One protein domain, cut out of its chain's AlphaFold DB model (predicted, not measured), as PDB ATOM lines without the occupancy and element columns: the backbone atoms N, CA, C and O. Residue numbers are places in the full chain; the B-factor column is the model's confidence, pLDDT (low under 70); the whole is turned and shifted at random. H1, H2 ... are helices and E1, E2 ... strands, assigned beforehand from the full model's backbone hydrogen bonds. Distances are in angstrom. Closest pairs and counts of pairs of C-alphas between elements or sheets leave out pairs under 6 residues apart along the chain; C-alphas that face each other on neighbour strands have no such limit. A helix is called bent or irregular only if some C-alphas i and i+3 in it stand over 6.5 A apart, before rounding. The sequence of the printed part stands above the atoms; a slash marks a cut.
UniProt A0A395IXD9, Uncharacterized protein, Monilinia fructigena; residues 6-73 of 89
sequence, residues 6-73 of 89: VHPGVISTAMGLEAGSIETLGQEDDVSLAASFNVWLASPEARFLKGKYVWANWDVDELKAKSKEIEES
ATOM      1  N   VAL A   6     225.305 286.149 368.985       97.38
ATOM      2  CA  VAL A   6     225.230 286.930 370.225       97.38
ATOM      3  C   VAL A   6     225.500 288.395 369.930       97.38
ATOM      4  O   VAL A   6     226.546 288.733 369.379       97.38
ATOM      5  N   HIS A   7     224.579 289.258 370.344       96.50
ATOM      6  CA  HIS A   7     224.860 290.667 370.550       96.50
ATOM      7  C   HIS A   7     225.429 290.845 371.968       96.50
ATOM      8  O   HIS A   7     224.713 290.588 372.942       96.50
ATOM      9  N   PRO A   8     226.705 291.241 372.121       94.44
ATOM     10  CA  PRO A   8     227.367 291.271 373.425       94.44
ATOM     11  C   PRO A   8     226.959 292.466 374.299       94.44
ATOM     12  O   PRO A   8     227.341 292.501 375.460       94.44
ATOM     13  N   GLY A   9     226.200 293.424 373.762       92.25
ATOM     14  CA  GLY A   9     225.962 294.715 374.413       92.25
ATOM     15  C   GLY A   9     226.971 295.766 373.955       92.25
ATOM     16  O   GLY A   9     227.651 295.582 372.940       92.25
ATOM     17  N   VAL A  10     227.046 296.879 374.678       90.62
ATOM     18  CA  VAL A  10     227.968 297.986 374.399       90.62
ATOM     19  C   VAL A  10     229.172 297.863 375.323       90.62
ATOM     20  O   VAL A  10     229.087 298.198 376.495       90.62
ATOM     21  N   ILE A  11     230.302 297.381 374.809       89.19
ATOM     22  CA  ILE A  11     231.515 297.159 375.610       89.19
ATOM     23  C   ILE A  11     232.625 298.091 375.136       89.19
ATOM     24  O   ILE A  11     232.883 298.187 373.929       89.19
ATOM     25  N   SER A  12     233.338 298.699 376.091       87.56
ATOM     26  CA  SER A  12     234.556 299.456 375.805       87.56
ATOM     27  C   SER A  12     235.612 298.565 375.174       87.56
ATOM     28  O   SER A  12     236.215 297.715 375.832       87.56
ATOM     29  N   THR A  13     235.849 298.735 373.878       87.69
ATOM     30  CA  THR A  13     236.905 298.022 373.158       87.69
ATOM     31  C   THR A  13     237.782 299.021 372.426       87.69
ATOM     32  O   THR A  13     237.315 300.086 372.030       87.69
ATOM     33  N   ALA A  14     239.049 298.666 372.191       89.00
ATOM     34  CA  ALA A  14     239.964 299.506 371.416       89.00
ATOM     35  C   ALA A  14     239.363 299.901 370.051       89.00
ATOM     36  O   ALA A  14     239.392 301.068 369.679       89.00
ATOM     37  N   MET A  15     238.718 298.950 369.364       87.12
ATOM     38  CA  MET A  15     238.026 299.194 368.095       87.12
ATOM     39  C   MET A  15     236.836 300.154 368.245       87.12
ATOM     40  O   MET A  15     236.655 301.039 367.415       87.12
ATOM     41  N   GLY A  16     236.027 300.001 369.299       82.94
ATOM     42  CA  GLY A  16     234.891 300.890 369.564       82.94
ATOM     43  C   GLY A  16     235.312 302.326 369.891       82.94
ATOM     44  O   GLY A  16     234.622 303.269 369.500       82.94
ATOM     45  N   LEU A  17     236.456 302.493 370.564       83.88
ATOM     46  CA  LEU A  17     237.051 303.798 370.858       83.88
ATOM     47  C   LEU A  17     237.576 304.466 369.582       83.88
ATOM     48  O   LEU A  17     237.256 305.624 369.330       83.88
ATOM     49  N   GLU A  18     238.310 303.731 368.739       85.69
ATOM     50  CA  GLU A  18     238.782 304.236 367.438       85.69
ATOM     51  C   GLU A  18     237.626 304.637 366.511       85.69
ATOM     52  O   GLU A  18     237.727 305.616 365.772       85.69
ATOM     53  N   ALA A  19     236.506 303.916 366.579       83.44
ATOM     54  CA  ALA A  19     235.296 304.211 365.817       83.44
ATOM     55  C   ALA A  19     234.426 305.338 366.418       83.44
ATOM     56  O   ALA A  19     233.353 305.613 365.879       83.44
ATOM     57  N   GLY A  20     234.816 305.961 367.542       75.19
ATOM     58  CA  GLY A  20     234.038 307.015 368.219       75.19
ATOM     59  C   GLY A  20     232.676 306.553 368.765       75.19
ATOM     60  O   GLY A  20     231.792 307.362 369.059       75.19
ATOM     61  N   SER A  21     232.470 305.237 368.870       67.12
ATOM     62  CA  SER A  21     231.153 304.641 369.128       67.12
ATOM     63  C   SER A  21     230.726 304.761 370.594       67.12
ATOM     64  O   SER A  21     229.544 304.915 370.884       67.12
ATOM     65  N   ILE A  22     231.687 304.744 371.518       64.38
ATOM     66  CA  ILE A  22     231.434 304.752 372.969       64.38
ATOM     67  C   ILE A  22     230.993 306.133 373.468       64.38
ATOM     68  O   ILE A  22     230.015 306.236 374.206       64.38
ATOM     69  N   GLU A  23     231.636 307.208 373.001       61.72
ATOM     70  CA  GLU A  23     231.256 308.586 373.358       61.72
ATOM     71  C   GLU A  23     229.847 308.954 372.867       61.72
ATOM     72  O   GLU A  23     229.166 309.768 373.485       61.72
ATOM     73  N   THR A  24     229.390 308.328 371.779       62.06
ATOM     74  CA  THR A  24     228.086 308.615 371.166       62.06
ATOM     75  C   THR A  24     226.930 307.895 371.870       62.06
ATOM     76  O   THR A  24     225.817 308.418 371.909       62.06
ATOM     77  N   LEU A  25     227.166 306.700 372.424       70.12
ATOM     78  CA  LEU A  25     226.121 305.876 373.047       70.12
ATOM     79  C   LEU A  25     225.869 306.239 374.517       70.12
ATOM     80  O   LEU A  25     224.760 306.039 375.007       70.12
ATOM     81  N   GLY A  26     226.870 306.785 375.219       68.06
ATOM     82  CA  GLY A  26     226.729 307.304 376.587       68.06
ATOM     83  C   GLY A  26     226.390 306.261 377.663       68.06
ATOM     84  O   GLY A  26     226.200 306.632 378.821       68.06
ATOM     85  N   GLN A  27     226.309 304.979 377.303       71.50
ATOM     86  CA  GLN A  27     226.073 303.855 378.204       71.50
ATOM     87  C   GLN A  27     226.962 302.682 377.795       71.50
ATOM     88  O   GLN A  27     226.989 302.299 376.627       71.50
ATOM     89  N   GLU A  28     227.679 302.131 378.771       86.94
ATOM     90  CA  GLU A  28     228.523 300.949 378.625       86.94
ATOM     91  C   GLU A  28     228.025 299.840 379.544       86.94
ATOM     92  O   GLU A  28     227.736 300.064 380.723       86.94
ATOM     93  N   ASP A  29     227.956 298.640 378.985       90.88
ATOM     94  CA  ASP A  29     227.755 297.404 379.715       90.88
ATOM     95  C   ASP A  29     229.085 296.937 380.314       90.88
ATOM     96  O   ASP A  29     230.149 297.004 379.688       90.88
ATOM     97  N   ASP A  30     229.021 296.397 381.528       93.25
ATOM     98  CA  ASP A  30     230.173 295.739 382.130       93.25
ATOM     99  C   ASP A  30     230.525 294.469 381.335       93.25
ATOM    100  O   ASP A  30     229.659 293.647 381.025       93.25
ATOM    101  N   VAL A  31     231.810 294.266 381.026       94.12
ATOM    102  CA  VAL A  31     232.282 293.105 380.247       94.12
ATOM    103  C   VAL A  31     231.887 291.760 380.877       94.12
ATOM    104  O   VAL A  31     231.717 290.760 380.172       94.12
ATOM    105  N   SER A  32     231.697 291.722 382.199       96.50
ATOM    106  CA  SER A  32     231.238 290.533 382.915       96.50
ATOM    107  C   SER A  32     229.823 290.103 382.530       96.50
ATOM    108  O   SER A  32     229.532 288.910 382.635       96.50
ATOM    109  N   LEU A  33     228.974 291.009 382.026       96.38
ATOM    110  CA  LEU A  33     227.626 290.681 381.558       96.38
ATOM    111  C   LEU A  33     227.697 289.735 380.356       96.38
ATOM    112  O   LEU A  33     227.205 288.608 380.416       96.38
ATOM    113  N   ALA A  34     228.391 290.148 379.293       96.62
ATOM    114  CA  ALA A  34     228.572 289.327 378.100       96.62
ATOM    115  C   ALA A  34     229.348 288.038 378.400       96.62
ATOM    116  O   ALA A  34     229.018 286.977 377.862       96.62
ATOM    117  N   ALA A  35     230.362 288.102 379.269       97.12
ATOM    118  CA  ALA A  35     231.134 286.928 379.664       97.12
ATOM    119  C   ALA A  35     230.258 285.890 380.384       97.12
ATOM    120  O   ALA A  35     230.202 284.732 379.968       97.12
ATOM    121  N   SER A  36     229.528 286.315 381.418       98.00
ATOM    122  CA  SER A  36     228.627 285.452 382.189       98.00
ATOM    123  C   SER A  36     227.517 284.880 381.311       98.00
ATOM    124  O   SER A  36     227.222 283.686 381.390       98.00
ATOM    125  N   PHE A  37     226.954 285.690 380.409       98.25
ATOM    126  CA  PHE A  37     225.928 285.241 379.474       98.25
ATOM    127  C   PHE A  37     226.440 284.146 378.527       98.25
ATOM    128  O   PHE A  37     225.766 283.139 378.326       98.25
ATOM    129  N   ASN A  38     227.662 284.271 377.995       97.69
ATOM    130  CA  ASN A  38     228.258 283.225 377.153       97.69
ATOM    131  C   ASN A  38     228.536 281.926 377.926       97.69
ATOM    132  O   ASN A  38     228.339 280.835 377.385       97.69
ATOM    133  N   VAL A  39     228.953 282.019 379.193       97.81
ATOM    134  CA  VAL A  39     229.088 280.837 380.064       97.81
ATOM    135  C   VAL A  39     227.731 280.164 380.267       97.81
ATOM    136  O   VAL A  39     227.628 278.942 380.152       97.81
ATOM    137  N   TRP A  40     226.673 280.945 380.496       98.06
ATOM    138  CA  TRP A  40     225.313 280.420 380.595       98.06
ATOM    139  C   TRP A  40     224.839 279.775 379.279       98.06
ATOM    140  O   TRP A  40     224.309 278.664 379.316       98.06
ATOM    141  N   LEU A  41     225.114 280.373 378.113       98.00
ATOM    142  CA  LEU A  41     224.805 279.784 376.797       98.00
ATOM    143  C   LEU A  41     225.494 278.430 376.557       98.00
ATOM    144  O   LEU A  41     224.961 277.565 375.858       98.00
ATOM    145  N   ALA A  42     226.678 278.221 377.138       97.19
ATOM    146  CA  ALA A  42     227.394 276.949 377.053       97.19
ATOM    147  C   ALA A  42     226.760 275.837 377.915       97.19
ATOM    148  O   ALA A  42     227.052 274.653 377.711       97.19
ATOM    149  N   SER A  43     225.885 276.194 378.859       97.19
ATOM    150  CA  SER A  43     225.217 275.254 379.760       97.19
ATOM    151  C   SER A  43     224.065 274.483 379.080       97.19
ATOM    152  O   SER A  43     223.589 274.854 378.001       97.19
ATOM    153  N   PRO A  44     223.570 273.388 379.690       96.75
ATOM    154  CA  PRO A  44     222.360 272.706 379.229       96.75
ATOM    155  C   PRO A  44     221.085 273.562 379.308       96.75
ATOM    156  O   PRO A  44     220.144 273.298 378.564       96.75
ATOM    157  N   GLU A  45     221.044 274.576 380.174       97.06
ATOM    158  CA  GLU A  45     219.849 275.400 380.396       97.06
ATOM    159  C   GLU A  45     219.482 276.241 379.172       97.06
ATOM    160  O   GLU A  45     218.307 276.481 378.922       97.06
ATOM    161  N   ALA A  46     220.469 276.637 378.367       97.62
ATOM    162  CA  ALA A  46     220.281 277.494 377.198       97.62
ATOM    163  C   ALA A  46     220.065 276.720 375.883       97.62
ATOM    164  O   ALA A  46     220.104 277.297 374.795       97.62
ATOM    165  N   ARG A  47     219.863 275.395 375.937       96.56
ATOM    166  CA  ARG A  47     219.763 274.547 374.733       96.56
ATOM    167  C   ARG A  47     218.634 274.953 373.783       96.56
ATOM    168  O   ARG A  47     218.808 274.795 372.575       96.56
ATOM    169  N   PHE A  48     217.555 275.512 374.321       96.88
ATOM    170  CA  PHE A  48     216.404 276.012 373.566       96.88
ATOM    171  C   PHE A  48     216.744 277.209 372.652       96.88
ATOM    172  O   PHE A  48     216.015 277.501 371.712       96.88
ATOM    173  N   LEU A  49     217.880 277.881 372.877       97.62
ATOM    174  CA  LEU A  49     218.345 279.019 372.071       97.62
ATOM    175  C   LEU A  49     219.277 278.608 370.921       97.62
ATOM    176  O   LEU A  49     219.884 279.462 370.273       97.62
ATOM    177  N   LYS A  50     219.454 277.309 370.659       96.12
ATOM    178  CA  LYS A  50     220.361 276.836 369.607       96.12
ATOM    179  C   LYS A  50     219.961 277.414 368.242       96.12
ATOM    180  O   LYS A  50     218.853 277.189 367.773       96.12
ATOM    181  N   GLY A  51     220.903 278.087 367.581       95.44
ATOM    182  CA  GLY A  51     220.703 278.725 366.277       95.44
ATOM    183  C   GLY A  51     220.041 280.105 366.336       95.44
ATOM    184  O   GLY A  51     219.918 280.741 365.296       95.44
ATOM    185  N   LYS A  52     219.658 280.585 367.526       96.94
ATOM    186  CA  LYS A  52     218.985 281.874 367.703       96.94
ATOM    187  C   LYS A  52     219.973 283.046 367.790       96.94
ATOM    188  O   LYS A  52     221.148 282.873 368.142       96.94
ATOM    189  N   TYR A  53     219.464 284.243 367.506       97.44
ATOM    190  CA  TYR A  53     220.088 285.533 367.788       97.44
ATOM    191  C   TYR A  53     219.637 286.071 369.143       97.44
ATOM    192  O   TYR A  53     218.448 286.272 369.383       97.44
ATOM    193  N   VAL A  54     220.591 286.298 370.037       97.62
ATOM    194  CA  VAL A  54     220.331 286.637 371.437       97.62
ATOM    195  C   VAL A  54     221.166 287.822 371.887       97.62
ATOM    196  O   VAL A  54     222.284 288.021 371.414       97.62
ATOM    197  N   TRP A  55     220.635 288.606 372.818       97.31
ATOM    198  CA  TRP A  55     221.316 289.772 373.370       97.31
ATOM    199  C   TRP A  55     221.672 289.526 374.836       97.31
ATOM    200  O   TRP A  55     220.808 289.155 375.623       97.31
ATOM    201  N   ALA A  56     222.936 289.750 375.205       97.50
ATOM    202  CA  ALA A  56     223.429 289.557 376.572       97.50
ATOM    203  C   ALA A  56     222.690 290.389 377.641       97.50
ATOM    204  O   ALA A  56     222.704 290.020 378.810       97.50
ATOM    205  N   ASN A  57     222.030 291.483 377.249       95.81
ATOM    206  CA  ASN A  57     221.248 292.338 378.143       95.81
ATOM    207  C   ASN A  57     219.871 291.756 378.519       95.81
ATOM    208  O   ASN A  57     219.168 292.354 379.329       95.81
ATOM    209  N   TRP A  58     219.446 290.641 377.916       96.81
ATOM    210  CA  TRP A  58     218.157 290.021 378.223       96.81
ATOM    211  C   TRP A  58     218.195 289.184 379.502       96.81
ATOM    212  O   TRP A  58     219.195 288.539 379.817       96.81
ATOM    213  N   ASP A  59     217.064 289.152 380.204       97.44
ATOM    214  CA  ASP A  59     216.881 288.353 381.411       97.44
ATOM    215  C   ASP A  59     216.781 286.852 381.071       97.44
ATOM    216  O   ASP A  59     215.944 286.413 380.273       97.44
ATOM    217  N   VAL A  60     217.658 286.046 381.674       97.81
ATOM    218  CA  VAL A  60     217.738 284.600 381.413       97.81
ATOM    219  C   VAL A  60     216.525 283.833 381.935       97.81
ATOM    220  O   VAL A  60     216.156 282.810 381.354       97.81
ATOM    221  N   ASP A  61     215.894 284.296 383.011       98.25
ATOM    222  CA  ASP A  61     214.705 283.668 383.575       98.25
ATOM    223  C   ASP A  61     213.488 283.939 382.689       98.25
ATOM    224  O   ASP A  61     212.715 283.015 382.414       98.25
ATOM    225  N   GLU A  62     213.373 285.144 382.129       98.12
ATOM    226  CA  GLU A  62     212.351 285.450 381.124       98.12
ATOM    227  C   GLU A  62     212.545 284.651 379.828       98.12
ATOM    228  O   GLU A  62     211.574 284.127 379.269       98.12
ATOM    229  N   LEU A  63     213.791 284.495 379.362       98.00
ATOM    230  CA  LEU A  63     214.097 283.655 378.200       98.00
ATOM    231  C   LEU A  63     213.684 282.201 378.446       98.00
ATOM    232  O   LEU A  63     213.018 281.600 377.601       98.00
ATOM    233  N   LYS A  64     214.017 281.642 379.616       98.19
ATOM    234  CA  LYS A  64     213.609 280.281 379.999       98.19
ATOM    235  C   LYS A  64     212.088 280.148 380.080       98.19
ATOM    236  O   LYS A  64     211.544 279.161 379.582       98.19
ATOM    237  N   ALA A  65     211.394 281.142 380.639       98.38
ATOM    238  CA  ALA A  65     209.932 281.154 380.717       98.38
ATOM    239  C   ALA A  65     209.262 281.140 379.329       98.38
ATOM    240  O   ALA A  65     208.155 280.623 379.182       98.38
ATOM    241  N   LYS A  66     209.946 281.661 378.302       97.62
ATOM    242  CA  LYS A  66     209.496 281.692 376.900       97.62
ATOM    243  C   LYS A  66     210.086 280.580 376.026       97.62
ATOM    244  O   LYS A  66     209.820 280.567 374.826       97.62
ATOM    245  N   SER A  67     210.846 279.643 376.597       97.31
ATOM    246  CA  SER A  67     211.574 278.596 375.858       97.31
ATOM    247  C   SER A  67     210.716 277.872 374.821       97.31
ATOM    248  O   SER A  67     211.058 277.876 373.643       97.31
ATOM    249  N   LYS A  68     209.549 277.363 375.230       97.25
ATOM    250  CA  LYS A  68     208.622 276.658 374.338       97.25
ATOM    251  C   LYS A  68     208.193 277.504 373.133       97.25
ATOM    252  O   LYS A  68     208.203 277.025 372.010       97.25
ATOM    253  N   GLU A  69     207.849 278.771 373.362       96.62
ATOM    254  CA  GLU A  69     207.447 279.696 372.295       96.62
ATOM    255  C   GLU A  69     208.603 279.968 371.319       96.62
ATOM    256  O   GLU A  69     208.387 280.066 370.115       96.62
ATOM    257  N   ILE A  70     209.831 280.082 371.831       96.94
ATOM    258  CA  ILE A  70     211.035 280.321 371.024       96.94
ATOM    259  C   ILE A  70     211.417 279.082 370.200       96.94
ATOM    260  O   ILE A  70     211.893 279.220 369.076       96.94
ATOM    261  N   GLU A  71     211.220 277.878 370.739       95.31
ATOM    262  CA  GLU A  71     211.527 276.624 370.042       95.31
ATOM    263  C   GLU A  71     210.489 276.268 368.976       95.31
ATOM    264  O   GLU A  71     210.846 275.735 367.927       95.31
ATOM    265  N   GLU A  72     209.215 276.559 369.235       95.12
ATOM    266  CA  GLU A  72     208.098 276.228 368.344       95.12
ATOM    267  C   GLU A  72     207.834 277.304 367.277       95.12
ATOM    268  O   GLU A  72     206.874 277.169 366.520       95.12
ATOM    269  N   SER A  73     208.651 278.365 367.215       91.31
ATOM    270  CA  SER A  73     208.495 279.439 366.230       91.31
ATOM    271  C   SER A  73     209.810 279.909 365.601       91.31
ATOM    272  O   SER A  73     210.901 279.711 366.142       91.31
TER     273      SER A  73
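AT A GLANCE: This is residues 6 to 73 of the 89 residues of an uncharacterized protein of Monilinia fructigena (UniProt A0A395IXD9). The shape is long and loose: a small head of three short helices, H4, H5 and H6, lies at one end and two more short helices, H1 and H2, at the other, with the longest helix, H3, running between. Strand E1 lies near the middle, where residues 6 to 7 pair with it; residues 14 to 20 stick out. The printed part has 68 residues, with six named helices and one named strand in the order H1, H2, H3, H4, E1, H5, H6, and is mostly helix. The whole is loose, with a radius of gyration of the C-alphas of 14.2 A, and spans 41 by 21 by 19 A.

IN THESE COORDINATES: H1 is residues 14 to 18, from C-alpha 14 at (239.964, 299.506, 371.416), and H2 is residues 21 to 25. H3, residues 31 to 42, is 17.2 A long and begins at C-alpha 31 at (232.282, 293.105, 380.247). H4 is residues 44 to 49, 10.4 A long, and irregular: C-alphas 45 and 48 are 7.7 A apart. E1 is residues 53 to 55, H5 residues 60 to 65, and H6 residues 67 to 71, ending at C-alpha 71 at (211.527, 276.624, 370.042).

HOW THE PARTS SIT: H1 and H2 are close but not clearly touching; their closest C-alphas, Gly 16 and Ile 22, are 6.2 A apart. H3 and H4 are also close but not clearly touching, about perpendicular at 86 degrees, with the C-alphas of Trp 40 and Ala 46 closest at 6.7 A. H4 touches H6, the closest C-alphas being Phe 48 and Ser 67 at 5.9 A. H5 is close to H4 but not clearly touching, with the C-alphas of Ala 46 and Lys 64 closest at 7.8 A. E1 pairs with no named strand, but residues 6 to 7 pair with its residues 54 to 55, parallel. In H1, H2, H3, H5 and H6 every O i to N i+4 pair is within hydrogen-bond range; in H4 0 of 2 are, beside 2 of 3 O i to N i+3 pairs.

THE WHOLE: The C-alphas of Glu 18 and Glu 72, the two farthest apart, are 41.6 A apart. The printed part has no cut, and its links between named elements are tight. Mean pLDDT of the printed part is 91.6; residues 21 to 24 and residue 26 are under 70.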